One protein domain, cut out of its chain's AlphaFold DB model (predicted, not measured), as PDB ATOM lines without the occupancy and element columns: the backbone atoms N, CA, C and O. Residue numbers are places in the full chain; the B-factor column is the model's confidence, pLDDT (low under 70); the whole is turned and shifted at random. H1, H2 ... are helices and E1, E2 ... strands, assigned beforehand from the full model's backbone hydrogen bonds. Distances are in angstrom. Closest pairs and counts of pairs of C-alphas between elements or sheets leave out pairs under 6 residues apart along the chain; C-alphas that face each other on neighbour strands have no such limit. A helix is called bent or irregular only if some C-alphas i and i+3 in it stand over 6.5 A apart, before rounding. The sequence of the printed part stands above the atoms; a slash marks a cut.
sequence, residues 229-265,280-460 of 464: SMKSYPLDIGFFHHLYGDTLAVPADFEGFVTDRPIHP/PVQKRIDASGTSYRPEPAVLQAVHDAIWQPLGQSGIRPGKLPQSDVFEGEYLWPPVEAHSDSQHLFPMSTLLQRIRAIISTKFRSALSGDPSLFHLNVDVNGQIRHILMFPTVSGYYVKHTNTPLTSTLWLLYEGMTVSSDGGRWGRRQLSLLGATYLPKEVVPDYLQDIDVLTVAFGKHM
ATOM      1  N   SER A 229      22.188  10.701  78.668       94.81
ATOM      2  CA  SER A 229      22.790  11.494  77.601       94.81
ATOM      3  C   SER A 229      23.011  12.925  78.077       94.81
ATOM      4  O   SER A 229      22.170  13.476  78.779       94.81
ATOM      5  N   MET A 230      24.109  13.551  77.639       94.56
ATOM      6  CA  MET A 230      24.382  14.988  77.825       94.56
ATOM      7  C   MET A 230      23.471  15.838  76.927       94.56
ATOM      8  O   MET A 230      23.923  16.543  76.026       94.56
ATOM      9  N   LYS A 231      22.162  15.691  77.122       94.38
ATOM     10  CA  LYS A 231      21.087  16.432  76.468       94.38
ATOM     11  C   LYS A 231      20.084  16.795  77.540       94.38
ATOM     12  O   LYS A 231      19.770  15.941  78.367       94.38
ATOM     13  N   SER A 232      19.587  18.020  77.512       93.38
ATOM     14  CA  SER A 232      18.628  18.465  78.512       93.38
ATOM     15  C   SER A 232      17.321  17.677  78.358       93.38
ATOM     16  O   SER A 232      16.910  17.322  77.246       93.38
ATOM     17  N   TYR A 233      16.682  17.383  79.482       91.38
ATOM     18  CA  TYR A 233      15.388  16.740  79.573       91.38
ATOM     19  C   TYR A 233      14.300  17.819  79.570       91.38
ATOM     20  O   TYR A 233      14.303  18.701  80.430       91.38
ATOM     21  N   PRO A 234      13.379  17.783  78.605       88.88
ATOM     22  CA  PRO A 234      12.299  18.752  78.527       88.88
ATOM     23  C   PRO A 234      11.175  18.369  79.499       88.88
ATOM     24  O   PRO A 234      10.502  17.358  79.307       88.88
ATOM     25  N   LEU A 235      10.981  19.179  80.543       84.25
ATOM     26  CA  LEU A 235      10.028  18.899  81.622       84.25
ATOM     27  C   LEU A 235       8.575  18.841  81.114       84.25
ATOM     28  O   LEU A 235       7.861  17.886  81.395       84.25
ATOM     29  N   ASP A 236       8.156  19.759  80.246       78.81
ATOM     30  CA  ASP A 236       6.729  19.914  79.912       78.81
ATOM     31  C   ASP A 236       6.233  19.065  78.731       78.81
ATOM     32  O   ASP A 236       5.240  19.397  78.084       78.81
ATOM     33  N   ILE A 237       6.906  17.958  78.404       78.81
ATOM     34  CA  ILE A 237       6.514  17.144  77.247       78.81
ATOM     35  C   ILE A 237       5.330  16.229  77.542       78.81
ATOM     36  O   ILE A 237       5.465  15.180  78.172       78.81
ATOM     37  N   GLY A 238       4.199  16.552  76.906       75.38
ATOM     38  CA  GLY A 238       2.995  15.716  76.851       75.38
ATOM     39  C   GLY A 238       3.249  14.258  76.451       75.38
ATOM     40  O   GLY A 238       2.628  13.342  76.982       75.38
ATOM     41  N   PHE A 239       4.207  14.029  75.550       79.81
ATOM     42  CA  PHE A 239       4.599  12.695  75.076       79.81
ATOM     43  C   PHE A 239       5.151  11.773  76.185       79.81
ATOM     44  O   PHE A 239       5.155  10.560  76.003       79.81
ATOM     45  N   PHE A 240       5.578  12.308  77.335       82.12
ATOM     46  CA  PHE A 240       6.048  11.514  78.480       82.12
ATOM     47  C   PHE A 240       5.061  11.479  79.646       82.12
ATOM     48  O   PHE A 240       5.411  10.976  80.709       82.12
ATOM     49  N   HIS A 241       3.823  11.948  79.472       84.50
ATOM     50  CA  HIS A 241       2.826  11.929  80.547       84.50
ATOM     51  C   HIS A 241       2.605  10.534  81.147       84.50
ATOM     52  O   HIS A 241       2.366  10.417  82.347       84.50
ATOM     53  N   HIS A 242       2.757   9.470  80.353       83.62
ATOM     54  CA  HIS A 242       2.665   8.091  80.844       83.62
ATOM     55  C   HIS A 242       3.795   7.710  81.814       83.62
ATOM     56  O   HIS A 242       3.631   6.766  82.577       83.62
ATOM     57  N   LEU A 243       4.924   8.427  81.808       82.94
ATOM     58  CA  LEU A 243       6.010   8.268  82.783       82.94
ATOM     59  C   LEU A 243       5.747   9.041  84.081       82.94
ATOM     60  O   LEU A 243       6.387   8.769  85.094       82.94
ATOM     61  N   TYR A 244       4.850  10.028  84.057       83.25
ATOM     62  CA  TYR A 244       4.634  10.950  85.176       83.25
ATOM     63  C   TYR A 244       3.574  10.452  86.167       83.25
ATOM     64  O   TYR A 244       3.559  10.892  87.320       83.25
ATOM     65  N   GLY A 245       2.695   9.538  85.747       69.62
ATOM     66  CA  GLY A 245       1.543   9.097  86.530       69.62
ATOM     67  C   GLY A 245       1.468   7.585  86.704       69.62
ATOM     68  O   GLY A 245       0.967   6.890  85.828       69.62
ATOM     69  N   ASP A 246       1.873   7.098  87.876       66.12
ATOM     70  CA  ASP A 246       1.264   5.902  88.460       66.12
ATOM     71  C   ASP A 246       0.201   6.396  89.444       66.12
ATOM     72  O   ASP A 246       0.522   7.011  90.465       66.12
ATOM     73  N   THR A 247      -1.073   6.198  89.106       68.06
ATOM     74  CA  THR A 247      -2.204   6.702  89.898       68.06
ATOM     75  C   THR A 247      -2.281   6.075  91.288       68.06
ATOM     76  O   THR A 247      -2.964   6.617  92.154       68.06
ATOM     77  N   LEU A 248      -1.580   4.963  91.526       87.62
ATOM     78  CA  LEU A 248      -1.607   4.242  92.798       87.62
ATOM     79  C   LEU A 248      -0.423   4.579  93.712       87.62
ATOM     80  O   LEU A 248      -0.386   4.115  94.857       87.62
ATOM     81  N   ALA A 249       0.546   5.359  93.226       90.88
ATOM     82  CA  ALA A 249       1.752   5.704  93.961       90.88
ATOM     83  C   ALA A 249       1.591   7.044  94.696       90.88
ATOM     84  O   ALA A 249       1.503   8.110  94.083       90.88
ATOM     85  N   VAL A 250       1.624   6.993  96.028       93.62
ATOM     86  CA  VAL A 250       1.547   8.171  96.904       93.62
ATOM     87  C   VAL A 250       2.952   8.550  97.384       93.62
ATOM     88  O   VAL A 250       3.689   7.659  97.812       93.62
ATOM     89  N   PRO A 251       3.350   9.831  97.314       95.75
ATOM     90  CA  PRO A 251       4.633  10.293  97.842       95.75
ATOM     91  C   PRO A 251       4.740  10.022  99.340       95.75
ATOM     92  O   PRO A 251       3.769  10.186 100.078       95.75
ATOM     93  N   ALA A 252       5.919   9.615  99.788       96.19
ATOM     94  CA  ALA A 252       6.191   9.285 101.177       96.19
ATOM     95  C   ALA A 252       7.617   9.687 101.558       96.19
ATOM     96  O   ALA A 252       8.525   9.685 100.726       96.19
ATOM     97  N   ASP A 253       7.824   9.974 102.842       97.25
ATOM     98  CA  ASP A 253       9.162  10.178 103.389       97.25
ATOM     99  C   ASP A 253       9.983   8.882 103.273       97.25
ATOM    100  O   ASP A 253       9.675   7.855 103.893       97.25
ATOM    101  N   PHE A 254      11.040   8.929 102.458       96.38
ATOM    102  CA  PHE A 254      11.923   7.790 102.222       96.38
ATOM    103  C   PHE A 254      12.734   7.411 103.471       96.38
ATOM    104  O   PHE A 254      13.208   6.276 103.562       96.38
ATOM    105  N   GLU A 255      12.882   8.298 104.460       95.69
ATOM    106  CA  GLU A 255      13.541   7.965 105.728       95.69
ATOM    107  C   GLU A 255      12.726   6.973 106.560       95.69
ATOM    108  O   GLU A 255      13.290   6.178 107.320       95.69
ATOM    109  N   GLY A 256      11.407   6.937 106.351       94.88
ATOM    110  CA  GLY A 256      10.519   5.923 106.915       94.88
ATOM    111  C   GLY A 256      10.717   4.528 106.314       94.88
ATOM    112  O   GLY A 256      10.124   3.557 106.794       94.88
ATOM    113  N   PHE A 257      11.532   4.393 105.260       94.69
ATOM    114  CA  PHE A 257      11.794   3.109 104.608       94.69
ATOM    115  C   PHE A 257      12.918   2.329 105.284       94.69
ATOM    116  O   PHE A 257      13.130   1.166 104.940       94.69
ATOM    117  N   VAL A 258      13.628   2.919 106.245       94.12
ATOM    118  CA  VAL A 258      14.640   2.196 107.015       94.12
ATOM    119  C   VAL A 258      13.966   1.101 107.834       94.12
ATOM    120  O   VAL A 258      12.978   1.331 108.529       94.12
ATOM    121  N   THR A 259      14.498  -0.112 107.731       90.75
ATOM    122  CA  THR A 259      14.070  -1.244 108.549       90.75
ATOM    123  C   THR A 259      15.270  -1.912 109.185       90.75
ATOM    124  O   THR A 259      16.324  -2.075 108.560       90.75
ATOM    125  N   ASP A 260      15.060  -2.344 110.419       88.69
ATOM    126  CA  ASP A 260      15.928  -3.256 111.136       88.69
ATOM    127  C   ASP A 260      15.566  -4.672 110.700       88.69
ATOM    128  O   ASP A 260      14.625  -5.285 111.210       88.69
ATOM    129  N   ARG A 261      16.257  -5.187 109.681       79.81
ATOM    130  CA  ARG A 261      16.077  -6.582 109.275       79.81
ATOM    131  C   ARG A 261      17.239  -7.396 109.835       79.81
ATOM    132  O   ARG A 261      18.394  -7.026 109.610       79.81
ATOM    133  N   PRO A 262      16.965  -8.521 110.518       77.50
ATOM    134  CA  PRO A 262      18.005  -9.501 110.769       77.50
ATOM    135  C   PRO A 262      18.644  -9.854 109.427       77.50
ATOM    136  O   PRO A 262      17.925 -10.051 108.436       77.50
ATOM    137  N   ILE A 263      19.974  -9.934 109.375       69.56
ATOM    138  CA  ILE A 263      20.641 -10.586 108.249       69.56
ATOM    139  C   ILE A 263      20.241 -12.054 108.350       69.56
ATOM    140  O   ILE A 263      20.890 -12.833 109.041       69.56
ATOM    141  N   HIS A 264      19.115 -12.420 107.738       62.19
ATOM    142  CA  HIS A 264      18.743 -13.813 107.606       62.19
ATOM    143  C   HIS A 264      19.791 -14.416 106.679       62.19
ATOM    144  O   HIS A 264      19.838 -14.028 105.505       62.19
ATOM    145  N   PRO A 265      20.645 -15.336 107.160       62.78
ATOM    146  CA  PRO A 265      21.387 -16.168 106.242       62.78
ATOM    147  C   PRO A 265      20.303 -16.846 105.415       62.78
ATOM    148  O   PRO A 265      19.382 -17.440 105.979       62.78
ATOM    149  N   PRO A 280      23.513 -10.126 113.755       80.44
ATOM    150  CA  PRO A 280      23.579  -8.678 113.829       80.44
ATOM    151  C   PRO A 280      22.451  -8.084 112.982       80.44
ATOM    152  O   PRO A 280      22.242  -8.463 111.823       80.44
ATOM    153  N   VAL A 281      21.677  -7.194 113.597       83.56
ATOM    154  CA  VAL A 281      20.612  -6.458 112.921       83.56
ATOM    155  C   VAL A 281      21.282  -5.433 112.019       83.56
ATOM    156  O   VAL A 281      22.048  -4.596 112.491       83.56
ATOM    157  N   GLN A 282      21.016  -5.510 110.716       86.00
ATOM    158  CA  GLN A 282      21.544  -4.545 109.764       86.00
ATOM    159  C   GLN A 282      20.419  -3.635 109.294       86.00
ATOM    160  O   GLN A 282      19.454  -4.082 108.664       86.00
ATOM    161  N   LYS A 283      20.580  -2.339 109.561       90.56
ATOM    162  CA  LYS A 283      19.730  -1.303 108.979       90.56
ATOM    163  C   LYS A 283      19.835  -1.358 107.461       90.56
ATOM    164  O   LYS A 283      20.932  -1.436 106.901       90.56
ATOM    165  N   ARG A 284      18.692  -1.290 106.785       91.06
ATOM    166  CA  ARG A 284      18.610  -1.217 105.321       91.06
ATOM    167  C   ARG A 284      17.414  -0.392 104.876       91.06
ATOM    168  O   ARG A 284      16.394  -0.367 105.560       91.06
ATOM    169  N   ILE A 285      17.516   0.203 103.693       92.06
ATOM    170  CA  ILE A 285      16.377   0.834 103.026       92.06
ATOM    171  C   ILE A 285      15.495  -0.270 102.431       92.06
ATOM    172  O   ILE A 285      15.900  -0.991 101.517       92.06
ATOM    173  N   ASP A 286      14.284  -0.407 102.956       91.00
ATOM    174  CA  ASP A 286      13.281  -1.368 102.513       91.00
ATOM    175  C   ASP A 286      12.427  -0.808 101.374       91.00
ATOM    176  O   ASP A 286      11.228  -0.575 101.510       91.00
ATOM    177  N   ALA A 287      13.074  -0.566 100.237       89.75
ATOM    178  CA  ALA A 287      12.398  -0.249  98.987       89.75
ATOM    179  C   ALA A 287      12.249  -1.533  98.159       89.75
ATOM    180  O   ALA A 287      13.235  -2.146  97.746       89.75
ATOM    181  N   SER A 288      11.016  -1.965  97.913       85.56
ATOM    182  CA  SER A 288      10.708  -3.188  97.160       85.56
ATOM    183  C   SER A 288      11.168  -3.117  95.698       85.56
ATOM    184  O   SER A 288      11.579  -4.127  95.126       85.56
ATOM    185  N   GLY A 289      11.236  -1.917  95.124       86.81
ATOM    186  CA  GLY A 289      11.679  -1.688  93.756       86.81
ATOM    187  C   GLY A 289      12.165  -0.265  93.526       86.81
ATOM    188  O   GLY A 289      12.216   0.560  94.442       86.81
ATOM    189  N   THR A 290      12.511  -0.007  92.271       87.94
ATOM    190  CA  THR A 290      12.823   1.323  91.754       87.94
ATOM    191  C   THR A 290      12.028   1.557  90.476       87.94
ATOM    192  O   THR A 290      12.005   0.676  89.619       87.94
ATOM    193  N   SER A 291      11.401   2.722  90.342       90.81
ATOM    194  CA  SER A 291      10.720   3.195  89.119       90.81
ATOM    195  C   SER A 291      11.467   4.389  88.545       90.81
ATOM    196  O   SER A 291      12.362   4.937  89.184       90.81
ATOM    197  N   TYR A 292      11.073   4.814  87.350       91.06
ATOM    198  CA  TYR A 292      11.442   6.110  86.798       91.06
ATOM    199  C   TYR A 292      10.187   6.969  86.676       91.06
ATOM    200  O   TYR A 292       9.214   6.517  86.073       91.06
ATOM    201  N   ARG A 293      10.206   8.159  87.278       92.00
ATOM    202  CA  ARG A 293       9.070   9.087  87.331       92.00
ATOM    203  C   ARG A 293       9.562  10.540  87.270       92.00
ATOM    204  O   ARG A 293       9.604  11.207  88.298       92.00
ATOM    205  N   PRO A 294       9.966  11.039  86.098       92.38
ATOM    206  CA  PRO A 294      10.418  12.422  85.922       92.38
ATOM    207  C   PRO A 294       9.257  13.429  85.995       92.38
ATOM    208  O   PRO A 294       8.912  14.056  85.002       92.38
ATOM    209  N   GLU A 295       8.613  13.556  87.157       93.12
ATOM    210  CA  GLU A 295       7.446  14.421  87.358       93.12
ATOM    211  C   GLU A 295       7.832  15.909  87.181       93.12
ATOM    212  O   GLU A 295       8.604  16.431  87.990       93.12
ATOM    213  N   PRO A 296       7.305  16.616  86.158       92.69
ATOM    214  CA  PRO A 296       7.785  17.950  85.779       92.69
ATOM    215  C   PRO A 296       7.673  18.985  86.895       92.69
ATOM    216  O   PRO A 296       8.621  19.719  87.153       92.69
ATOM    217  N   ALA A 297       6.543  18.992  87.605       93.75
ATOM    218  CA  ALA A 297       6.302  19.919  88.706       93.75
ATOM    219  C   ALA A 297       7.276  19.698  89.876       93.75
ATOM    220  O   ALA A 297       7.753  20.662  90.467       93.75
ATOM    221  N   VAL A 298       7.616  18.439  90.179       96.19
ATOM    222  CA  VAL A 298       8.584  18.098  91.235       96.19
ATOM    223  C   VAL A 298       9.991  18.506  90.813       96.19
ATOM    224  O   VAL A 298      10.706  19.130  91.590       96.19
ATOM    225  N   LEU A 299      10.387  18.195  89.578       96.69
ATOM    226  CA  LEU A 299      11.685  18.592  89.035       96.69
ATOM    227  C   LEU A 299      11.834  20.121  88.990       96.69
ATOM    228  O   LEU A 299      12.870  20.641  89.389       96.69
ATOM    229  N   GLN A 300      10.796  20.859  88.597       96.38
ATOM    230  CA  GLN A 300      10.820  22.321  88.645       96.38
ATOM    231  C   GLN A 300      10.973  22.840  90.085       96.38
ATOM    232  O   GLN A 300      11.836  23.672  90.344       96.38
ATOM    233  N   ALA A 301      10.214  22.296  91.042       97.44
ATOM    234  CA  ALA A 301      10.322  22.693  92.446       97.44
ATOM    235  C   ALA A 301      11.707  22.388  93.042       97.44
ATOM    236  O   ALA A 301      12.246  23.191  93.799       97.44
ATOM    237  N   VAL A 302      12.320  21.259  92.670       98.06
ATOM    238  CA  VAL A 302      13.702  20.928  93.054       98.06
ATOM    239  C   VAL A 302      14.700  21.904  92.448       98.06
ATOM    240  O   VAL A 302      15.601  22.366  93.148       98.06
ATOM    241  N   HIS A 303      14.553  22.216  91.162       97.38
ATOM    242  CA  HIS A 303      15.394  23.202  90.503       97.38
ATOM    243  C   HIS A 303      15.323  24.543  91.239       97.38
ATOM    244  O   HIS A 303      16.364  25.100  91.582       97.38
ATOM    245  N   ASP A 304      14.121  25.030  91.536       97.56
ATOM    246  CA  ASP A 304      13.923  26.328  92.181       97.56
ATOM    247  C   ASP A 304      14.444  26.334  93.623       97.56
ATOM    248  O   ASP A 304      15.157  27.264  94.004       97.56
ATOM    249  N   ALA A 305      14.210  25.260  94.385       97.81
ATOM    250  CA  ALA A 305      14.728  25.104  95.745       97.81
ATOM    251  C   ALA A 305      16.265  25.159  95.814       97.81
ATOM    252  O   ALA A 305      16.820  25.649  96.794       97.81
ATOM    253  N   ILE A 306      16.956  24.690  94.773       97.38
ATOM    254  CA  ILE A 306      18.422  24.712  94.696       97.38
ATOM    255  C   ILE A 306      18.928  26.038  94.120       97.38
ATOM    256  O   ILE A 306      19.821  26.670  94.685       97.38
ATOM    257  N   TRP A 307      18.394  26.472  92.980       97.25
ATOM    258  CA  TRP A 307      18.983  27.564  92.206       97.25
ATOM    259  C   TRP A 307      18.553  28.951  92.647       97.25
ATOM    260  O   TRP A 307      19.318  29.895  92.449       97.25
ATOM    261  N   GLN A 308      17.387  29.105  93.274       97.44
ATOM    262  CA  GLN A 308      16.988  30.390  93.840       97.44
ATOM    263  C   GLN A 308      17.986  30.882  94.908       97.44
ATOM    264  O   GLN A 308      18.495  31.997  94.747       97.44
ATOM    265  N   PRO A 309      18.333  30.104  95.955       96.94
ATOM    266  CA  PRO A 309      19.304  30.556  96.952       96.94
ATOM    267  C   PRO A 309      20.729  30.682  96.394       96.94
ATOM    268  O   PRO A 309      21.428  31.642  96.712       96.94
ATOM    269  N   LEU A 310      21.157  29.784  95.497       95.75
ATOM    270  CA  LEU A 310      22.453  29.925  94.815       95.75
ATOM    271  C   LEU A 310      22.530  31.236  94.015       95.75
ATOM    272  O   LEU A 310      23.524  31.960  94.096       95.75
ATOM    273  N   GLY A 311      21.455  31.581  93.305       96.69
ATOM    274  CA  GLY A 311      21.341  32.825  92.546       96.69
ATOM    275  C   GLY A 311      21.383  34.074  93.427       96.69
ATOM    276  O   GLY A 311      22.022  35.059  93.048       96.69
ATOM    277  N   GLN A 312      20.774  34.031  94.619       96.69
ATOM    278  CA  GLN A 312      20.864  35.110  95.616       96.69
ATOM    279  C   GLN A 312      22.306  35.345  96.086       96.69
ATOM    280  O   GLN A 312      22.689  36.486  96.341       96.69
ATOM    281  N   SER A 313      23.122  34.294  96.100       95.75
ATOM    282  CA  SER A 313      24.558  34.352  96.403       95.75
ATOM    283  C   SER A 313      25.443  34.633  95.189       95.75
ATOM    284  O   SER A 313      26.666  34.539  95.266       95.75
ATOM    285  N   GLY A 314      24.845  34.991  94.050       96.38
ATOM    286  CA  GLY A 314      25.562  35.330  92.822       96.38
ATOM    287  C   GLY A 314      26.108  34.127  92.050       96.38
ATOM    288  O   GLY A 314      26.784  34.319  91.037       96.38
ATOM    289  N   ILE A 315      25.800  32.902  92.477       95.75
ATOM    290  CA  ILE A 315      26.201  31.675  91.792       95.75
ATOM    291  C   ILE A 315      25.219  31.428  90.652       95.75
ATOM    292  O   ILE A 315      24.004  31.410  90.840       95.75
ATOM    293  N   ARG A 316      25.752  31.251  89.444       96.50
ATOM    294  CA  ARG A 316      24.957  31.043  88.231       96.50
ATOM    295  C   ARG A 316      25.258  29.675  87.629       96.50
ATOM    296  O   ARG A 316      26.415  29.261  87.695       96.50
ATOM    297  N   PRO A 317      24.271  29.027  86.988       96.75
ATOM    298  CA  PRO A 317      24.505  27.812  86.224       96.75
ATOM    299  C   PRO A 317      25.638  27.955  85.204       96.75
ATOM    300  O   PRO A 317      25.583  28.810  84.312       96.75
ATOM    301  N   GLY A 318      26.660  27.108  85.309       96.06
ATOM    302  CA  GLY A 318      27.715  26.987  84.309       96.06
ATOM    303  C   GLY A 318      27.270  26.164  83.096       96.06
ATOM    304  O   GLY A 318      26.481  25.229  83.216       96.06
ATOM    305  N   LYS A 319      27.795  26.476  81.904       95.56
ATOM    306  CA  LYS A 319      27.637  25.603  80.728       95.56
ATOM    307  C   LYS A 319      28.569  24.400  80.870       95.56
ATOM    308  O   LYS A 319      29.768  24.577  81.093       95.56
ATOM    309  N   LEU A 320      28.051  23.187  80.698       94.19
ATOM    310  CA  LEU A 320      28.863  21.978  80.783       94.19
ATOM    311  C   LEU A 320      29.728  21.818  79.516       94.19
ATOM    312  O   LEU A 320      29.203  21.930  78.402       94.19
ATOM    313  N   PRO A 321      31.037  21.525  79.649       92.88
ATOM    314  CA  PRO A 321      31.936  21.315  78.519       92.88
ATOM    315  C   PRO A 321      31.385  20.332  77.482       92.88
ATOM    316  O   PRO A 321      30.847  19.284  77.831       92.88
ATOM    317  N   GLN A 322      31.573  20.658  76.198       89.31
ATOM    318  CA  GLN A 322      31.215  19.798  75.057       89.31
ATOM    319  C   GLN A 322      29.726  19.409  74.978       89.31
ATOM    320  O   GLN A 322      29.371  18.428  74.326       89.31
ATOM    321  N   SER A 323      28.844  20.177  75.617       91.56
ATOM    322  CA  SER A 323      27.401  19.976  75.544       91.56
ATOM    323  C   SER A 323      26.667  21.312  75.499       91.56
ATOM    324  O   SER A 323      27.243  22.352  75.817       91.56
ATOM    325  N   ASP A 324      25.388  21.286  75.134       91.62
ATOM    326  CA  ASP A 324      24.487  22.440  75.260       91.62
ATOM    327  C   ASP A 324      23.690  22.428  76.568       91.62
ATOM    328  O   ASP A 324      22.719  23.166  76.709       91.62
ATOM    329  N   VAL A 325      24.109  21.585  77.516       93.88
ATOM    330  CA  VAL A 325      23.488  21.443  78.830       93.88
ATOM    331  C   VAL A 325      24.135  22.420  79.804       93.88
ATOM    332  O   VAL A 325      25.361  22.577  79.825       93.88
ATOM    333  N   PHE A 326      23.316  23.057  80.629       96.31
ATOM    334  CA  PHE A 326      23.772  23.869  81.754       96.31
ATOM    335  C   PHE A 326      23.628  23.103  83.070       96.31
ATOM    336  O   PHE A 326      22.817  22.186  83.189       96.31
ATOM    337  N   GLU A 327      24.417  23.473  84.073       97.00
ATOM    338  CA  GLU A 327      24.190  23.031  85.450       97.00
ATOM    339  C   GLU A 327      22.736  23.310  85.863       97.00
ATOM    340  O   GLU A 327      22.127  24.285  85.431       97.00
ATOM    341  N   GLY A 328      22.145  22.422  86.655       96.44
ATOM    342  CA  GLY A 328      20.731  22.502  87.011       96.44
ATOM    343  C   GLY A 328      19.778  21.903  85.987       96.44
ATOM    344  O   GLY A 328      18.753  21.357  86.394       96.44
ATOM    345  N   GLU A 329      20.121  21.880  84.697       96.12
ATOM    346  CA  GLU A 329      19.288  21.201  83.706       96.12
ATOM    347  C   GLU A 329      19.336  19.678  83.893       96.12
ATOM    348  O   GLU A 329      20.393  19.058  84.043       96.12
ATOM    349  N   TYR A 330      18.160  19.056  83.860       96.81
ATOM    350  CA  TYR A 330      18.041  17.609  83.980       96.81
ATOM    351  C   TYR A 330      18.543  16.912  82.719       96.81
ATOM    352  O   TYR A 330      18.322  17.387  81.611       96.81
ATOM    353  N   LEU A 331      19.214  15.774  82.868       96.12
ATOM    354  CA  LEU A 331      19.750  14.993  81.757       96.12
ATOM    355  C   LEU A 331      18.704  14.046  81.172       96.12
ATOM    356  O   LEU A 331      17.895  13.461  81.893       96.12
ATOM    357  N   TRP A 332      18.792  13.817  79.864       94.69
ATOM    358  CA  TRP A 332      17.978  12.831  79.169       94.69
ATOM    359  C   TRP A 332      18.262  11.416  79.711       94.69
ATOM    360  O   TRP A 332      19.414  10.961  79.650       94.69
ATOM    361  N   PRO A 333      17.241  10.714  80.233       92.81
ATOM    362  CA  PRO A 333      17.392   9.401  80.851       92.81
ATOM    363  C   PRO A 333      17.704   8.293  79.836       92.81
ATOM    364  O   PRO A 333      17.335   8.391  78.663       92.81
ATOM    365  N   PRO A 334      18.304   7.181  80.289       91.69
ATOM    366  CA  PRO A 334      18.322   5.949  79.517       91.69
ATOM    367  C   PRO A 334      16.928   5.311  79.506       91.69
ATOM    368  O   PRO A 334      16.382   4.921  80.544       91.69
ATOM    369  N   VAL A 335      16.350   5.218  78.313       92.31
ATOM    370  CA  VAL A 335      14.993   4.718  78.082       92.31
ATOM    371  C   VAL A 335      14.974   3.703  76.953       92.31
ATOM    372  O   VAL A 335      15.694   3.847  75.971       92.31
ATOM    373  N   GLU A 336      14.102   2.713  77.067       91.81
ATOM    374  CA  GLU A 336      13.828   1.678  76.077       91.81
ATOM    375  C   GLU A 336      12.468   1.922  75.442       91.81
ATOM    376  O   GLU A 336      11.513   2.303  76.116       91.81
ATOM    377  N   ALA A 337      12.364   1.672  74.139       88.75
ATOM    378  CA  ALA A 337      11.067   1.588  73.486       88.75
ATOM    379  C   ALA A 337      10.485   0.197  73.717       88.75
ATOM    380  O   ALA A 337      11.152  -0.803  73.442       88.75
ATOM    381  N   HIS A 338       9.224   0.133  74.127       86.25
ATOM    382  CA  HIS A 338       8.496  -1.127  74.109       86.25
ATOM    383  C   HIS A 338       8.306  -1.621  72.667       86.25
ATOM    384  O   HIS A 338       8.257  -0.820  71.727       86.25
ATOM    385  N   SER A 339       8.232  -2.939  72.474       78.25
ATOM    386  CA  SER A 339       8.052  -3.555  71.151       78.25
ATOM    387  C   SER A 339       6.767  -3.082  70.477       78.25
ATOM    388  O   SER A 339       6.787  -2.767  69.287       78.25
ATOM    389  N   ASP A 340       5.695  -2.958  71.262       76.12
ATOM    390  CA  ASP A 340       4.325  -2.899  70.742       76.12
ATOM    391  C   ASP A 340       3.601  -1.576  71.034       76.12
ATOM    392  O   ASP A 340       2.444  -1.400  70.654       76.12
ATOM    393  N   SER A 341       4.256  -0.613  71.690       78.00
ATOM    394  CA  SER A 341       3.645   0.679  72.031       78.00
ATOM    395  C   SER A 341       4.595   1.847  71.808       78.00
ATOM    396  O   SER A 341       5.807   1.677  71.840       78.00
ATOM    397  N   GLN A 342       4.048   3.060  71.638       79.88
ATOM    398  CA  GLN A 342       4.806   4.323  71.668       79.88
ATOM    399  C   GLN A 342       5.190   4.736  73.109       79.88
ATOM    400  O   GLN A 342       5.401   5.912  73.390       79.88
ATOM    401  N   HIS A 343       5.272   3.777  74.042       84.38
ATOM    402  CA  HIS A 343       5.664   4.036  75.423       84.38
ATOM    403  C   HIS A 343       7.143   3.728  75.645       84.38
ATOM    404  O   HIS A 343       7.657   2.664  75.283       84.38
ATOM    405  N   LEU A 344       7.815   4.681  76.276       84.69
ATOM    406  CA  LEU A 344       9.163   4.497  76.785       84.69
ATOM    407  C   LEU A 344       9.127   3.900  78.185       84.69
ATOM    408  O   LEU A 344       8.231   4.219  78.964       84.69
ATOM    409  N   PHE A 345      10.131   3.093  78.496       86.75
ATOM    410  CA  PHE A 345      10.359   2.507  79.810       86.75
ATOM    411  C   PHE A 345      11.790   2.793  80.255       86.75
ATOM    412  O   PHE A 345      12.684   2.866  79.415       86.75
ATOM    413  N   PRO A 346      12.054   2.961  81.553       84.69
ATOM    414  CA  PRO A 346      13.428   3.040  82.027       84.69
ATOM    415  C   PRO A 346      14.163   1.717  81.813       84.69
ATOM    416  O   PRO A 346      13.589   0.639  81.982       84.69
ATOM    417  N   MET A 347      15.460   1.797  81.531       85.12
ATOM    418  CA  MET A 347      16.309   0.608  81.465       85.12
ATOM    419  C   MET A 347      16.400  -0.088  82.829       85.12
ATOM    420  O   MET A 347      16.902   0.476  83.807       85.12
ATOM    421  N   SER A 348      15.960  -1.347  82.889       85.12
ATOM    422  CA  SER A 348      15.964  -2.150  84.123       85.12
ATOM    423  C   SER A 348      17.371  -2.323  84.712       85.12
ATOM    424  O   SER A 348      17.554  -2.276  85.930       85.12
ATOM    425  N   THR A 349      18.382  -2.442  83.850       86.88
ATOM    426  CA  THR A 349      19.798  -2.569  84.220       86.88
ATOM    427  C   THR A 349      20.335  -1.315  84.912       86.88
ATOM    428  O   THR A 349      21.053  -1.432  85.911       86.88
ATOM    429  N   LEU A 350      19.956  -0.114  84.451       87.44
ATOM    430  CA  LEU A 350      20.297   1.140  85.131       87.44
ATOM    431  C   LEU A 350      19.688   1.152  86.535       87.44
ATOM    432  O   LEU A 350      20.388   1.418  87.512       87.44
ATOM    433  N   LEU A 351      18.393   0.858  86.637       87.88
ATOM    434  CA  LEU A 351      17.662   0.904  87.901       87.88
ATOM    435  C   LEU A 351      18.269  -0.046  88.949       87.88
ATOM    436  O   LEU A 351      18.478   0.349  90.098       87.88
ATOM    437  N   GLN A 352      18.657  -1.258  88.539       88.62
ATOM    438  CA  GLN A 352      19.386  -2.201  89.395       88.62
ATOM    439  C   GLN A 352      20.749  -1.654  89.840       88.62
ATOM    440  O   GLN A 352      21.088  -1.730  91.026       88.62
ATOM    441  N   ARG A 353      21.523  -1.066  88.916       90.19
ATOM    442  CA  ARG A 353      22.836  -0.476  89.224       90.19
ATOM    443  C   ARG A 353      22.716   0.660  90.235       90.19
ATOM    444  O   ARG A 353      23.478   0.699  91.200       90.19
ATOM    445  N   ILE A 354      21.751   1.560  90.058       89.94
ATOM    446  CA  ILE A 354      21.593   2.687  90.980       89.94
ATOM    447  C   ILE A 354      21.103   2.207  92.353       89.94
ATOM    448  O   ILE A 354      21.609   2.671  93.374       89.94
ATOM    449  N   ARG A 355      20.212   1.209  92.413       90.25
ATOM    450  CA  ARG A 355      19.791   0.593  93.684       90.25
ATOM    451  C   ARG A 355      20.973   0.052  94.498       90.25
ATOM    452  O   ARG A 355      21.010   0.225  95.720       90.25
ATOM    453  N   ALA A 356      21.948  -0.575  93.839       91.06
ATOM    454  CA  ALA A 356      23.161  -1.057  94.499       91.06
ATOM    455  C   ALA A 356      23.993   0.096  95.094       91.06
ATOM    456  O   ALA A 356      24.565  -0.040  96.180       91.06
ATOM    457  N   ILE A 357      24.008   1.257  94.434       92.69
ATOM    458  CA  ILE A 357      24.718   2.447  94.919       92.69
ATOM    459  C   ILE A 357      24.013   3.107  96.078       92.69
ATOM    460  O   ILE A 357      24.684   3.411  97.057       92.69
ATOM    461  N   ILE A 358      22.693   3.275  96.017       93.69
ATOM    462  CA  ILE A 358      21.918   3.782  97.155       93.69
ATOM    463  C   ILE A 358      22.180   2.899  98.378       93.69
ATOM    464  O   ILE A 358      22.495   3.406  99.446       93.69
ATOM    465  N   SER A 359      22.159   1.573  98.206       92.19
ATOM    466  CA  SER A 359      22.461   0.628  99.292       92.19
ATOM    467  C   SER A 359      23.895   0.763  99.822       92.19
ATOM    468  O   SER A 359      24.151   0.552 101.006       92.19
ATOM    469  N   THR A 360      24.855   1.093  98.960       93.12
ATOM    470  CA  THR A 360      26.257   1.290  99.357       93.12
ATOM    471  C   THR A 360      26.445   2.611 100.089       93.12
ATOM    472  O   THR A 360      26.956   2.603 101.202       93.12
ATOM    473  N   LYS A 361      25.936   3.710  99.531       94.44
ATOM    474  CA  LYS A 361      25.941   5.035 100.159       94.44
ATOM    475  C   LYS A 361      25.189   5.054 101.482       94.44
ATOM    476  O   LYS A 361      25.657   5.664 102.427       94.44
ATOM    477  N   PHE A 362      24.081   4.325 101.590       94.06
ATOM    478  CA  PHE A 362      23.348   4.198 102.847       94.06
ATOM    479  C   PHE A 362      24.201   3.540 103.932       94.06
ATOM    480  O   PHE A 362      24.243   4.024 105.055       94.06
ATOM    481  N   ARG A 363      24.943   2.478 103.593       91.69
ATOM    482  CA  ARG A 363      25.888   1.858 104.533       91.69
ATOM    483  C   ARG A 363      27.015   2.811 104.927       91.69
ATOM    484  O   ARG A 363      27.353   2.849 106.100       91.69
ATOM    485  N   SER A 364      27.557   3.583 103.985       90.62
ATOM    486  CA  SER A 364      28.554   4.617 104.295       90.62
ATOM    487  C   SER A 364      27.982   5.706 105.207       90.62
ATOM    488  O   SER A 364      28.623   6.078 106.183       90.62
ATOM    489  N   ALA A 365      26.747   6.146 104.951       90.44
ATOM    490  CA  ALA A 365      26.048   7.129 105.769       90.44
ATOM    491  C   ALA A 365      25.840   6.639 107.204       90.44
ATOM    492  O   ALA A 365      26.094   7.384 108.139       90.44
ATOM    493  N   LEU A 366      25.491   5.365 107.403       88.06
ATOM    494  CA  LEU A 366      25.428   4.773 108.745       88.06
ATOM    495  C   LEU A 366      26.779   4.765 109.479       88.06
ATOM    496  O   LEU A 366      26.793   4.720 110.705       88.06
ATOM    497  N   SER A 367      27.893   4.819 108.747       88.56
ATOM    498  CA  SER A 367      29.251   4.938 109.294       88.56
ATOM    499  C   SER A 367      29.721   6.394 109.440       88.56
ATOM    500  O   SER A 367      30.901   6.620 109.703       88.56
ATOM    501  N   GLY A 368      28.831   7.376 109.256       89.00
ATOM    502  CA  GLY A 368      29.115   8.803 109.428       89.00
ATOM    503  C   GLY A 368      29.583   9.550 108.174       89.00
ATOM    504  O   GLY A 368      29.962  10.709 108.290       89.00
ATOM    505  N   ASP A 369      29.564   8.932 106.986       91.38
ATOM    506  CA  ASP A 369      29.902   9.605 105.719       91.38
ATOM    507  C   ASP A 369      28.652  10.259 105.082       91.38
ATOM    508  O   ASP A 369      27.785   9.534 104.568       91.38
ATOM    509  N   PRO A 370      28.523  11.604 105.081       90.12
ATOM    510  CA  PRO A 370      27.345  12.312 104.581       90.12
ATOM    511  C   PRO A 370      27.282  12.260 103.047       90.12
ATOM    512  O   PRO A 370      27.633  13.192 102.330       90.12
ATOM    513  N   SER A 371      26.823  11.125 102.525       93.62
ATOM    514  CA  SER A 371      26.799  10.839 101.086       93.62
ATOM    515  C   SER A 371      25.391  10.769 100.490       93.62
ATOM    516  O   SER A 371      25.262  10.575  99.273       93.62
ATOM    517  N   LEU A 372      24.365  10.916 101.334       96.12
ATOM    518  CA  LEU A 372      22.939  10.944 101.013       96.12
ATOM    519  C   LEU A 372      22.314  12.182 101.661       96.12
ATOM    520  O   LEU A 372      22.501  12.424 102.852       96.12
ATOM    521  N   PHE A 373      21.544  12.928 100.882       97.25
ATOM    522  CA  PHE A 373      20.945  14.194 101.284       97.25
ATOM    523  C   PHE A 373      19.433  14.155 101.100       97.25
ATOM    524  O   PHE A 373      18.923  13.479 100.207       97.25
ATOM    525  N   HIS A 374      18.729  14.881 101.954       97.81
ATOM    526  CA  HIS A 374      17.291  15.065 101.936       97.81
ATOM    527  C   HIS A 374      16.998  16.522 101.573       97.81
ATOM    528  O   HIS A 374      17.457  17.441 102.251       97.81
ATOM    529  N   LEU A 375      16.231  16.709 100.502       98.12
ATOM    530  CA  LEU A 375      15.652  17.979 100.084       98.12
ATOM    531  C   LEU A 375      14.124  17.912 100.225       98.12
ATOM    532  O   LEU A 375      13.493  17.002  99.685       98.12
ATOM    533  N   ASN A 376      13.532  18.883 100.920       98.12
ATOM    534  CA  ASN A 376      12.081  19.064 100.964       98.12
ATOM    535  C   ASN A 376      11.668  20.083  99.903       98.12
ATOM    536  O   ASN A 376      12.233  21.174  99.853       98.12
ATOM    537  N   VAL A 377      10.665  19.757  99.091       98.12
ATOM    538  CA  VAL A 377      10.080  20.705  98.130       98.12
ATOM    539  C   VAL A 377       8.566  20.753  98.279       98.12
ATOM    540  O   VAL A 377       7.939  19.722  98.508       98.12
ATOM    541  N   ASP A 378       7.974  21.939  98.160       97.81
ATOM    542  CA  ASP A 378       6.519  22.104  98.132       97.81
ATOM    543  C   ASP A 378       6.026  22.048  96.683       97.81
ATOM    544  O   ASP A 378       6.443  22.838  95.836       97.81
ATOM    545  N   VAL A 379       5.142  21.095  96.398       97.00
ATOM    546  CA  VAL A 379       4.471  20.964  95.106       97.00
ATOM    547  C   VAL A 379       2.971  20.991  95.351       97.00
ATOM    548  O   VAL A 379       2.389  20.018  95.829       97.00
ATOM    549  N   ASN A 380       2.328  22.104  94.991       95.69
ATOM    550  CA  ASN A 380       0.884  22.315  95.148       95.69
ATOM    551  C   ASN A 380       0.379  22.145  96.599       95.69
ATOM    552  O   ASN A 380      -0.701  21.595  96.819       95.69
ATOM    553  N   GLY A 381       1.146  22.604  97.592       96.44
ATOM    554  CA  GLY A 381       0.815  22.495  99.016       96.44
ATOM    555  C   GLY A 381       1.154  21.135  99.631       96.44
ATOM    556  O   GLY A 381       0.855  20.900 100.804       96.44
ATOM    557  N   GLN A 382       1.750  20.221  98.859       96.62
ATOM    558  CA  GLN A 382       2.237  18.937  99.342       96.62
ATOM    559  C   GLN A 382       3.761  18.972  99.460       96.62
ATOM    560  O   GLN A 382       4.462  19.124  98.461       96.62
ATOM    561  N   ILE A 383       4.273  18.726 100.667       97.38
ATOM    562  CA  ILE A 383       5.707  18.515 100.883       97.38
ATOM    563  C   ILE A 383       6.110  17.175 100.258       97.38
ATOM    564  O   ILE A 383       5.528  16.127 100.557       97.38
ATOM    565  N   ARG A 384       7.109  17.216  99.380       97.75
ATOM    566  CA  ARG A 384       7.719  16.068  98.710       97.75
ATOM    567  C   ARG A 384       9.131  15.873  99.259       97.75
ATOM    568  O   ARG A 384       9.867  16.841  99.442       97.75
ATOM    569  N   HIS A 385       9.493  14.616  99.502       97.81
ATOM    570  CA  HIS A 385      10.758  14.230 100.126       97.81
ATOM    571  C   HIS A 385      11.710  13.665  99.078       97.81
ATOM    572  O   HIS A 385      11.503  12.558  98.564       97.81
ATOM    573  N   ILE A 386      12.750  14.429  98.753       98.31
ATOM    574  CA  ILE A 386      13.682  14.105  97.676       98.31
ATOM    575  C   ILE A 386      15.004  13.615  98.266       98.31
ATOM    576  O   ILE A 386      15.715  14.349  98.951       98.31
ATOM    577  N   LEU A 387      15.345  12.363  97.980       98.00
ATOM    578  CA  LEU A 387      16.650  11.778  98.259       98.00
ATOM    579  C   LEU A 387      17.612  12.162  97.133       98.00
ATOM    580  O   LEU A 387      17.401  11.806  95.973       98.00
ATOM    581  N   MET A 388      18.698  12.840  97.474       97.81
ATOM    582  CA  MET A 388      19.709  13.299  96.526       97.81
ATOM    583  C   MET A 388      21.090  12.779  96.900       97.81
ATOM    584  O   MET A 388      21.418  12.650  98.077       97.81
ATOM    585  N   PHE A 389      21.928  12.489  95.907       96.75
ATOM    586  CA  PHE A 389      23.329  12.168  96.176       96.75
ATOM    587  C   PHE A 389      24.260  12.404  94.984       96.75
ATOM    588  O   PHE A 389      23.866  12.161  93.837       96.75
ATOM    589  N   PRO A 390      25.524  12.791  95.247       96.19
ATOM    590  CA  PRO A 390      26.537  12.933  94.215       96.19
ATOM    591  C   PRO A 390      27.060  11.566  93.762       96.19
ATOM    592  O   PRO A 390      27.198  10.628  94.560       96.19
ATOM    593  N   THR A 391      27.398  11.446  92.482       94.81
ATOM    594  CA  THR A 391      27.971  10.239  91.875       94.81
ATOM    595  C   THR A 391      29.015  10.587  90.809       94.81
ATOM    596  O   THR A 391      29.114  11.721  90.344       94.81
ATOM    597  N   VAL A 392      29.809   9.596  90.404       93.06
ATOM    598  CA  VAL A 392      30.844   9.759  89.376       93.06
ATOM    599  C   VAL A 392      30.219   9.635  87.984       93.06
ATOM    600  O   VAL A 392      29.683   8.581  87.626       93.06
ATOM    601  N   SER A 393      30.327  10.692  87.174       93.94
ATOM    602  CA  SER A 393      29.685  10.793  85.855       93.94
ATOM    603  C   SER A 393      29.993   9.636  84.910       93.94
ATOM    604  O   SER A 393      29.083   9.144  84.249       93.94
ATOM    605  N   GLY A 394      31.235   9.133  84.892       92.25
ATOM    606  CA  GLY A 394      31.663   8.082  83.959       92.25
ATOM    607  C   GLY A 394      30.846   6.784  84.038       92.25
ATOM    608  O   GLY A 394      30.739   6.056  83.046       92.25
ATOM    609  N   TYR A 395      30.200   6.501  85.173       91.50
ATOM    610  CA  TYR A 395      29.332   5.328  85.326       91.50
ATOM    611  C   TYR A 395      27.900   5.546  84.825       91.50
ATOM    612  O   TYR A 395      27.248   4.570  84.443       91.50
ATOM    613  N   TYR A 396      27.430   6.797  84.801       93.12
ATOM    614  CA  TYR A 396      26.020   7.151  84.600       93.12
ATOM    615  C   TYR A 396      25.751   7.935  83.331       93.12
ATOM    616  O   TYR A 396      24.631   7.880  82.840       93.12
ATOM    617  N   VAL A 397      26.741   8.636  82.788       94.25
ATOM    618  CA  VAL A 397      26.578   9.560  81.667       94.25
ATOM    619  C   VAL A 397      27.489   9.141  80.523       94.25
ATOM    620  O   VAL A 397      28.617   8.681  80.718       94.25
ATOM    621  N   LYS A 398      26.981   9.251  79.300       91.06
ATOM    622  CA  LYS A 398      27.739   8.953  78.087       91.06
ATOM    623  C   LYS A 398      28.762  10.062  77.805       91.06
ATOM    624  O   LYS A 398      28.427  11.238  77.886       91.06
ATOM    625  N   HIS A 399      29.971   9.674  77.393       80.25
ATOM    626  CA  HIS A 399      31.009  10.568  76.848       80.25
ATOM    627  C   HIS A 399      31.586  11.626  77.804       80.25
ATOM    628  O   HIS A 399      32.119  12.635  77.356       80.25
ATOM    629  N   THR A 400      31.567  11.392  79.115       74.25
ATOM    630  CA  THR A 400      32.194  12.299  80.095       74.25
ATOM    631  C   THR A 400      33.660  11.933  80.331       74.25
ATOM    632  O   THR A 400      34.024  11.478  81.413       74.25
ATOM    633  N   ASN A 401      34.504  12.073  79.308       74.25
ATOM    634  CA  ASN A 401      35.950  11.858  79.466       74.25
ATOM    635  C   ASN A 401      36.680  13.129  79.926       74.25
ATOM    636  O   ASN A 401      37.836  13.068  80.335       74.25
ATOM    637  N   THR A 402      36.015  14.282  79.857       74.06
ATOM    638  CA  THR A 402      36.569  15.555  80.310       74.06
ATOM    639  C   THR A 402      36.287  15.739  81.801       74.06
ATOM    640  O   THR A 402      35.143  15.540  82.217       74.06
ATOM    641  N   PRO A 403      37.288  16.120  82.616       79.75
ATOM    642  CA  PRO A 403      37.039  16.506  83.998       79.75
ATOM    643  C   PRO A 403      36.070  17.690  84.024       79.75
ATOM    644  O   PRO A 403      36.270  18.689  83.335       79.75
ATOM    645  N   LEU A 404      35.004  17.553  84.804       84.38
ATOM    646  CA  LEU A 404      33.988  18.582  84.974       84.38
ATOM    647  C   LEU A 404      34.257  19.329  86.283       84.38
ATOM    648  O   LEU A 404      34.597  18.717  87.295       84.38
ATOM    649  N   THR A 405      34.033  20.642  86.289       92.50
ATOM    650  CA  THR A 405      33.967  21.481  87.507       92.50
ATOM    651  C   THR A 405      32.680  21.245  88.307       92.50
ATOM    652  O   THR A 405      32.361  21.960  89.254       92.50
ATOM    653  N   SER A 406      31.924  20.232  87.904       95.25
ATOM    654  CA  SER A 406      30.544  19.995  88.256       95.25
ATOM    655  C   SER A 406      30.372  18.524  88.606       95.25
ATOM    656  O   SER A 406      30.981  17.652  87.978       95.25
ATOM    657  N   THR A 407      29.553  18.238  89.608       95.69
ATOM    658  CA  THR A 407      29.299  16.876  90.085       95.69
ATOM    659  C   THR A 407      27.935  16.419  89.597       95.69
ATOM    660  O   THR A 407      26.981  17.192  89.630       95.69
ATOM    661  N   LEU A 408      27.828  15.166  89.151       96.50
ATOM    662  CA  LEU A 408      26.536  14.585  88.799       96.50
ATOM    663  C   LEU A 408      25.766  14.219  90.066       96.50
ATOM    664  O   LEU A 408      26.274  13.477  90.907       96.50
ATOM    665  N   TRP A 409      24.521  14.665  90.155       97.62
ATOM    666  CA  TRP A 409      23.585  14.338  91.220       97.62
ATOM    667  C   TRP A 409      22.436  13.500  90.682       97.62
ATOM    668  O   TRP A 409      21.875  13.806  89.629       97.62
ATOM    669  N   LEU A 410      22.085  12.441  91.411       97.31
ATOM    670  CA  LEU A 410      20.880  11.653  91.159       97.31
ATOM    671  C   LEU A 410      19.793  12.054  92.150       97.31
ATOM    672  O   LEU A 410      20.090  12.284  93.324       97.31
ATOM    673  N   LEU A 411      18.553  12.114  91.668       97.88
ATOM    674  CA  LEU A 411      17.395  12.559  92.438       97.88
ATOM    675  C   LEU A 411      16.349  11.454  92.506       97.88
ATOM    676  O   LEU A 411      15.939  10.911  91.477       97.88
ATOM    677  N   TYR A 412      15.910  11.144  93.715       97.31
ATOM    678  CA  TYR A 412      14.952  10.095  94.014       97.31
ATOM    679  C   TYR A 412      13.830  10.615  94.889       97.31
ATOM    680  O   TYR A 412      14.037  11.476  95.729       97.31
ATOM    681  N   GLU A 413      12.662  10.014  94.750       97.25
ATOM    682  CA  GLU A 413      11.523  10.265  95.616       97.25
ATOM    683  C   GLU A 413      11.037   8.967  96.262       97.25
ATOM    684  O   GLU A 413      10.968   7.916  95.611       97.25
ATOM    685  N   GLY A 414      10.695   9.035  97.548       96.19
ATOM    686  CA  GLY A 414      10.028   7.946  98.247       96.19
ATOM    687  C   GLY A 414       8.565   7.832  97.832       96.19
ATOM    688  O   GLY A 414       7.821   8.804  97.870       96.19
ATOM    689  N   MET A 415       8.133   6.630  97.464       95.69
ATOM    690  CA  MET A 415       6.753   6.332  97.089       95.69
ATOM    691  C   MET A 415       6.216   5.140  97.877       95.69
ATOM    692  O   MET A 415       6.931   4.170  98.137       95.69
ATOM    693  N   THR A 416       4.927   5.168  98.190       94.44
ATOM    694  CA  THR A 416       4.150   4.007  98.631       94.44
ATOM    695  C   THR A 416       3.094   3.682  97.589       94.44
ATOM    696  O   THR A 416       2.211   4.497  97.326       94.44
ATOM    697  N   VAL A 417       3.178   2.493  97.002       92.00
ATOM    698  CA  VAL A 417       2.218   1.990  96.015       92.00
ATOM    699  C   VAL A 417       1.186   1.134  96.734       92.00
ATOM    700  O   VAL A 417       1.546   0.158  97.403       92.00
ATOM    701  N   SER A 418      -0.092   1.490  96.618       88.69
ATOM    702  CA  SER A 418      -1.173   0.656  97.148       88.69
ATOM    703  C   SER A 418      -1.184  -0.690  96.420       88.69
ATOM    704  O   SER A 418      -1.231  -0.730  95.194       88.69
ATOM    705  N   SER A 419      -1.109  -1.803  97.152       83.50
ATOM    706  CA  SER A 419      -1.339  -3.122  96.561       83.50
ATOM    707  C   SER A 419      -2.805  -3.487  96.739       83.50
ATOM    708  O   SER A 419      -3.257  -3.558  97.885       83.50
ATOM    709  N   ASP A 420      -3.511  -3.764  95.644       74.19
ATOM    710  CA  ASP A 420      -4.885  -4.271  95.667       74.19
ATOM    711  C   ASP A 420      -4.986  -5.487  96.609       74.19
ATOM    712  O   ASP A 420      -4.508  -6.579  96.306       74.19
ATOM    713  N   GLY A 421      -5.545  -5.277  97.806       71.50
ATOM    714  CA  GLY A 421      -5.783  -6.321  98.813       71.50
ATOM    715  C   GLY A 421      -4.764  -6.445  99.958       71.50
ATOM    716  O   GLY A 421      -4.952  -7.290 100.833       71.50
ATOM    717  N   GLY A 422      -3.713  -5.621 100.011       69.19
ATOM    718  CA  GLY A 422      -2.712  -5.649 101.088       69.19
ATOM    719  C   GLY A 422      -2.850  -4.492 102.082       69.19
ATOM    720  O   GLY A 422      -3.002  -3.343 101.683       69.19
ATOM    721  N   ARG A 423      -2.725  -4.772 103.390       65.94
ATOM    722  CA  ARG A 423      -2.760  -3.750 104.464       65.94
ATOM    723  C   ARG A 423      -1.543  -2.811 104.468       65.94
ATOM    724  O   ARG A 423      -1.546  -1.820 105.188       65.94
ATOM    725  N   TRP A 424      -0.507  -3.130 103.689       73.44
ATOM    726  CA  TRP A 424       0.750  -2.390 103.642       73.44
ATOM    727  C   TRP A 424       1.111  -2.083 102.191       73.44
ATOM    728  O   TRP A 424       1.366  -2.997 101.407       73.44
ATOM    729  N   GLY A 425       1.135  -0.794 101.842       85.00
ATOM    730  CA  GLY A 425       1.614  -0.343 100.540       85.00
ATOM    731  C   GLY A 425       3.079  -0.725 100.325       85.00
ATOM    732  O   GLY A 425       3.894  -0.702 101.254       85.00
ATOM    733  N   ARG A 426       3.429  -1.085  99.091       91.69
ATOM    734  CA  ARG A 426       4.811  -1.378  98.710       91.69
ATOM    735  C   ARG A 426       5.604  -0.077  98.680       91.69
ATOM    736  O   ARG A 426       5.266   0.841  97.944       91.69
ATOM    737  N   ARG A 427       6.672  -0.008  99.470       94.44
ATOM    738  CA  ARG A 427       7.618   1.116  99.463       94.44
ATOM    739  C   ARG A 427       8.526   1.016  98.244       94.44
ATOM    740  O   ARG A 427       8.992  -0.080  97.912       94.44
ATOM    741  N   GLN A 428       8.791   2.130  97.586       93.81
ATOM    742  CA  GLN A 428       9.542   2.196  96.337       93.81
ATOM    743  C   GLN A 428      10.302   3.516  96.243       93.81
ATOM    744  O   GLN A 428       9.833   4.534  96.736       93.81
ATOM    745  N   LEU A 429      11.472   3.500  95.604       95.38
ATOM    746  CA  LEU A 429      12.199   4.723  95.261       95.38
ATOM    747  C   LEU A 429      12.007   5.028  93.773       95.38
ATOM    748  O   LEU A 429      12.385   4.224  92.921       95.38
ATOM    749  N   SER A 430      11.441   6.182  93.447       94.62
ATOM    750  CA  SER A 430      11.289   6.637  92.063       94.62
ATOM    751  C   SER A 430      12.455   7.533  91.679       94.62
ATOM    752  O   SER A 430      12.658   8.565  92.303       94.62
ATOM    753  N   LEU A 431      13.221   7.158  90.656       95.44
ATOM    754  CA  LEU A 431      14.221   8.030  90.043       95.44
ATOM    755  C   LEU A 431      13.492   9.175  89.331       95.44
ATOM    756  O   LEU A 431      12.749   8.926  88.381       95.44
ATOM    757  N   LEU A 432      13.718  10.405  89.781       95.81
ATOM    758  CA  LEU A 432      13.171  11.608  89.159       95.81
ATOM    759  C   LEU A 432      14.045  12.059  87.987       95.81
ATOM    760  O   LEU A 432      13.544  12.418  86.929       95.81
ATOM    761  N   GLY A 433      15.368  12.016  88.154       96.00
ATOM    762  CA  GLY A 433      16.293  12.471  87.124       96.00
ATOM    763  C   GLY A 433      17.738  12.536  87.595       96.00
ATOM    764  O   GLY A 433      18.095  12.039  88.667       96.00
ATOM    765  N   ALA A 434      18.568  13.158  86.764       97.19
ATOM    766  CA  ALA A 434      19.962  13.450  87.057       97.19
ATOM    767  C   ALA A 434      20.288  14.878  86.612       97.19
ATOM    768  O   ALA A 434      19.803  15.300  85.566       97.19
ATOM    769  N   THR A 435      21.096  15.608  87.375       97.75
ATOM    770  CA  THR A 435      21.511  16.984  87.049       97.75
ATOM    771  C   THR A 435      22.948  17.227  87.494       97.75
ATOM    772  O   THR A 435      23.455  16.518  88.364       97.75
ATOM    773  N   TYR A 436      23.621  18.205  86.899       97.44
ATOM    774  CA  TYR A 436      24.941  18.643  87.352       97.44
ATOM    775  C   TYR A 436      24.819  19.854  88.262       97.44
ATOM    776  O   TYR A 436      24.088  20.786  87.937       97.44
ATOM    777  N   LEU A 437      25.559  19.845  89.368       97.00
ATOM    778  CA  LEU A 437      25.646  20.974  90.293       97.00
ATOM    779  C   LEU A 437      27.127  21.335  90.547       97.00
ATOM    780  O   LEU A 437      27.964  20.421  90.577       97.00
ATOM    781  N   PRO A 438      27.459  22.623  90.775       95.62
ATOM    782  CA  PRO A 438      28.827  23.082  91.034       95.62
ATOM    783  C   PRO A 438      29.543  22.276  92.128       95.62
ATOM    784  O   PRO A 438      29.068  22.180  93.260       95.62
ATOM    785  N   LYS A 439      30.716  21.710  91.823       93.06
ATOM    786  CA  LYS A 439      31.422  20.817  92.759       93.06
ATOM    787  C   LYS A 439      31.862  21.522  94.045       93.06
ATOM    788  O   LYS A 439      31.829  20.913  95.105       93.06
ATOM    789  N   GLU A 440      32.302  22.769  93.922       84.06
ATOM    790  CA  GLU A 440      32.982  23.507  94.994       84.06
ATOM    791  C   GLU A 440      32.035  24.050  96.063       84.06
ATOM    792  O   GLU A 440      32.481  24.371  97.155       84.06
ATOM    793  N   VAL A 441      30.743  24.157  95.750       80.38
ATOM    794  CA  VAL A 441      29.797  24.876  96.607       80.38
ATOM    795  C   VAL A 441      28.743  23.948  97.191       80.38
ATOM    796  O   VAL A 441      28.357  24.080  98.341       80.38
ATOM    797  N   VAL A 442      28.255  22.994  96.406       83.19
ATOM    798  CA  VAL A 442      26.887  22.500  96.587       83.19
ATOM    799  C   VAL A 442      26.645  21.693  97.862       83.19
ATOM    800  O   VAL A 442      25.636  21.977  98.499       83.19
ATOM    801  N   PRO A 443      27.481  20.718  98.274       85.25
ATOM    802  CA  PRO A 443      27.182  19.970  99.490       85.25
ATOM    803  C   PRO A 443      27.198  20.877 100.720       85.25
ATOM    804  O   PRO A 443      26.211  20.924 101.443       85.25
ATOM    805  N   ASP A 444      28.287  21.611 100.936       92.06
ATOM    806  CA  ASP A 444      28.502  22.352 102.182       92.06
ATOM    807  C   ASP A 444      27.611  23.593 102.235       92.06
ATOM    808  O   ASP A 444      26.860  23.782 103.186       92.06
ATOM    809  N   TYR A 445      27.574  24.374 101.154       94.25
ATOM    810  CA  TYR A 445      26.785  25.600 101.119       94.25
ATOM    811  C   TYR A 445      25.282  25.342 101.226       94.25
ATOM    812  O   TYR A 445      24.617  26.035 101.986       94.25
ATOM    813  N   LEU A 446      24.725  24.365 100.491       94.88
ATOM    814  CA  LEU A 446      23.284  24.087 100.570       94.88
ATOM    815  C   LEU A 446      22.881  23.489 101.921       94.88
ATOM    816  O   LEU A 446      21.723  23.627 102.306       94.88
ATOM    817  N   GLN A 447      23.807  22.838 102.627       95.38
ATOM    818  CA  GLN A 447      23.587  22.425 104.011       95.38
ATOM    819  C   GLN A 447      23.611  23.620 104.965       95.38
ATOM    820  O   GLN A 447      22.716  23.740 105.793       95.38
ATOM    821  N   ASP A 448      24.571  24.535 104.809       96.00
ATOM    822  CA  ASP A 448      24.712  25.721 105.665       96.00
ATOM    823  C   ASP A 448      23.486  26.651 105.625       96.00
ATOM    824  O   ASP A 448      23.230  27.381 106.582       96.00
ATOM    825  N   ILE A 449      22.725  26.634 104.525       95.94
ATOM    826  CA  ILE A 449      21.486  27.412 104.359       95.94
ATOM    827  C   ILE A 449      20.203  26.574 104.512       95.94
ATOM    828  O   ILE A 449      19.143  27.006 104.058       95.94
ATOM    829  N   ASP A 450      20.293  25.377 105.097       96.38
ATOM    830  CA  ASP A 450      19.166  24.467 105.368       96.38
ATOM    831  C   ASP A 450      18.349  24.041 104.125       96.38
ATOM    832  O   ASP A 450      17.198  23.611 104.236       96.38
ATOM    833  N   VAL A 451      18.929  24.120 102.921       96.88
ATOM    834  CA  VAL A 451      18.297  23.612 101.688       96.88
ATOM    835  C   VAL A 451      18.455  22.095 101.597       96.88
ATOM    836  O   VAL A 451      17.504  21.384 101.270       96.88
ATOM    837  N   LEU A 452      19.649  21.584 101.899       96.94
ATOM    838  CA  LEU A 452      19.925  20.154 102.006       96.94
ATOM    839  C   LEU A 452      20.156  19.778 103.463       96.94
ATOM    840  O   LEU A 452      20.864  20.461 104.189       96.94
ATOM    841  N   THR A 453      19.635  18.631 103.877       96.31
ATOM    842  CA  THR A 453      19.973  18.030 105.175       96.31
ATOM    843  C   THR A 453      20.565  16.643 104.967       96.31
ATOM    844  O   THR A 453      20.278  15.985 103.966       96.31
ATOM    845  N   VAL A 454      21.424  16.174 105.877       95.69
ATOM    846  CA  VAL A 454      21.960  14.806 105.795       95.69
ATOM    847  C   VAL A 454      20.817  13.814 105.994       95.69
ATOM    848  O   VAL A 454      20.190  13.768 107.056       95.69
ATOM    849  N   ALA A 455      20.559  12.996 104.974       95.62
ATOM    850  CA  ALA A 455      19.498  12.004 105.031       95.62
ATOM    851  C   ALA A 455      19.798  10.960 106.110       95.62
ATOM    852  O   ALA A 455      20.942  10.532 106.293       95.62
ATOM    853  N   PHE A 456      18.748  10.493 106.783       93.19
ATOM    854  CA  PHE A 456      18.826   9.468 107.829       93.19
ATOM    855  C   PHE A 456      19.622   9.873 109.078       93.19
ATOM    856  O   PHE A 456      19.927   9.000 109.893       93.19
ATOM    857  N   GLY A 457      19.922  11.160 109.293       88.12
ATOM    858  CA  GLY A 457      20.665  11.619 110.477       88.12
ATOM    859  C   GLY A 457      20.035  11.159 111.802       88.12
ATOM    860  O   GLY A 457      20.733  10.727 112.717       88.12
ATOM    861  N   LYS A 458      18.695  11.104 111.871       84.31
ATOM    862  CA  LYS A 458      17.950  10.576 113.034       84.31
ATOM    863  C   LYS A 458      18.263   9.107 113.342       84.31
ATOM    864  O   LYS A 458      18.180   8.686 114.491       84.31
ATOM    865  N   HIS A 459      18.626   8.322 112.327       78.88
ATOM    866  CA  HIS A 459      18.934   6.897 112.461       78.88
ATOM    867  C   HIS A 459      20.391   6.626 112.849       78.88
ATOM    868  O   HIS A 459      20.698   5.484 113.206       78.88
ATOM    869  N   MET A 460      21.270   7.632 112.789       76.19
ATOM    870  CA  MET A 460      22.701   7.488 113.085       76.19
ATOM    871  C   MET A 460      23.017   7.583 114.588       76.19
ATOM    872  O   MET A 460      23.940   6.927 115.054       76.19
TER     873      MET A 460
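Overview. This is residues 229 to 265 and 280 to 460 of the 464 residues of an uncharacterized protein of Ustilago hordei (strain Uh4875-4) (UniProt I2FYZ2). What is the main picture? A strongly twisted sheet of six strands, E2, E5, E8, E9, E10 and E11, runs through the middle, with helix H3 packed on one face and helix H4 on the opposite face, and the sheet curls round each. Two small strand pairs, E3 with E4 and E6 with E7, lie away from the middle. What are its make-up and size? The printed part has 218 residues with seven named helices and eleven named strands, in the order E1 H1 E2 H2 E3 E4 E5 H3 E6 E7 H4 E8 E9 H5 E10 E11 H6 H7, of mixed class. It is compact, with a radius of gyration of the C-alphas of 17.3 A and spans of 48 by 47 by 38 A.

Along the chain. What comes before the cut? E1, residues 229 to 232, begins at C-alpha (22.790, 11.494, 77.601); then come H1, 238 to 244, irregular with C-alphas 239 and 242 7.6 A apart, E2, 249 to 251, H2, 254 to 257, and E3, 258 to 262. What comes after it? E4 is 281 to 285, E5 289 to 292, H3 296 to 312 over 23.7 A, E6 335 to 337, E7 344 to 346, and H4 348 to 366 over 27.3 A. E8 is 373 to 379, E9 382 to 391, H5 393 to 396, E10 406 to 417 over 34.4 A, E11 426 to 438 over 35.1 A, H6 442 to 448, and H7 457 to 460, ending at C-alpha (22.701, 7.488, 113.085).

Arrangement. How do strands pair? E10 has antiparallel E2 (N 250 to O 416, 2.9 A) and E9 (N 387 to O 412, 2.8 A) on one side, E11 (N 415 to O 428, 2.8 A) on the other. E8 and E9 form a hairpin (N 375 to O 386, 2.9 A), as do E6 and E7 (N 336 to O 345, 2.7 A); E5 and E11 are parallel (N 431 to O 291, 2.8 A), E3 and E4 antiparallel (N 259 to O 284, 2.9 A), and E1 pairs with no named strand. Where are the helices? H2, H4 and H6 are on the face opposite H3, whose closest C-alphas to E8 are Ala 301 and Val 377, 6.0 A; H5 only grazes the sheet, and H1, only just with 4 pairs within 10 A, and H7 are not on it. Every O i to N i+4 pair is within hydrogen-bond range in H4 and H6, 12 of 13 in H3 and 0 of 3 in H1, with 3 of 4 O i to N i+3 pairs.

Size, cuts and confidence. How far does it reach? The farthest C-alphas, Pro 265 and Gly 314, are 53.4 A apart. What is cut or uncertain? Residues 266 to 279 are not printed, a gap of 10.9 A between C-alphas 265 and 280; H3 to E6 is a long link; pLDDT is under 70 at 245 to 247, 263 to 265 and 422 to 423.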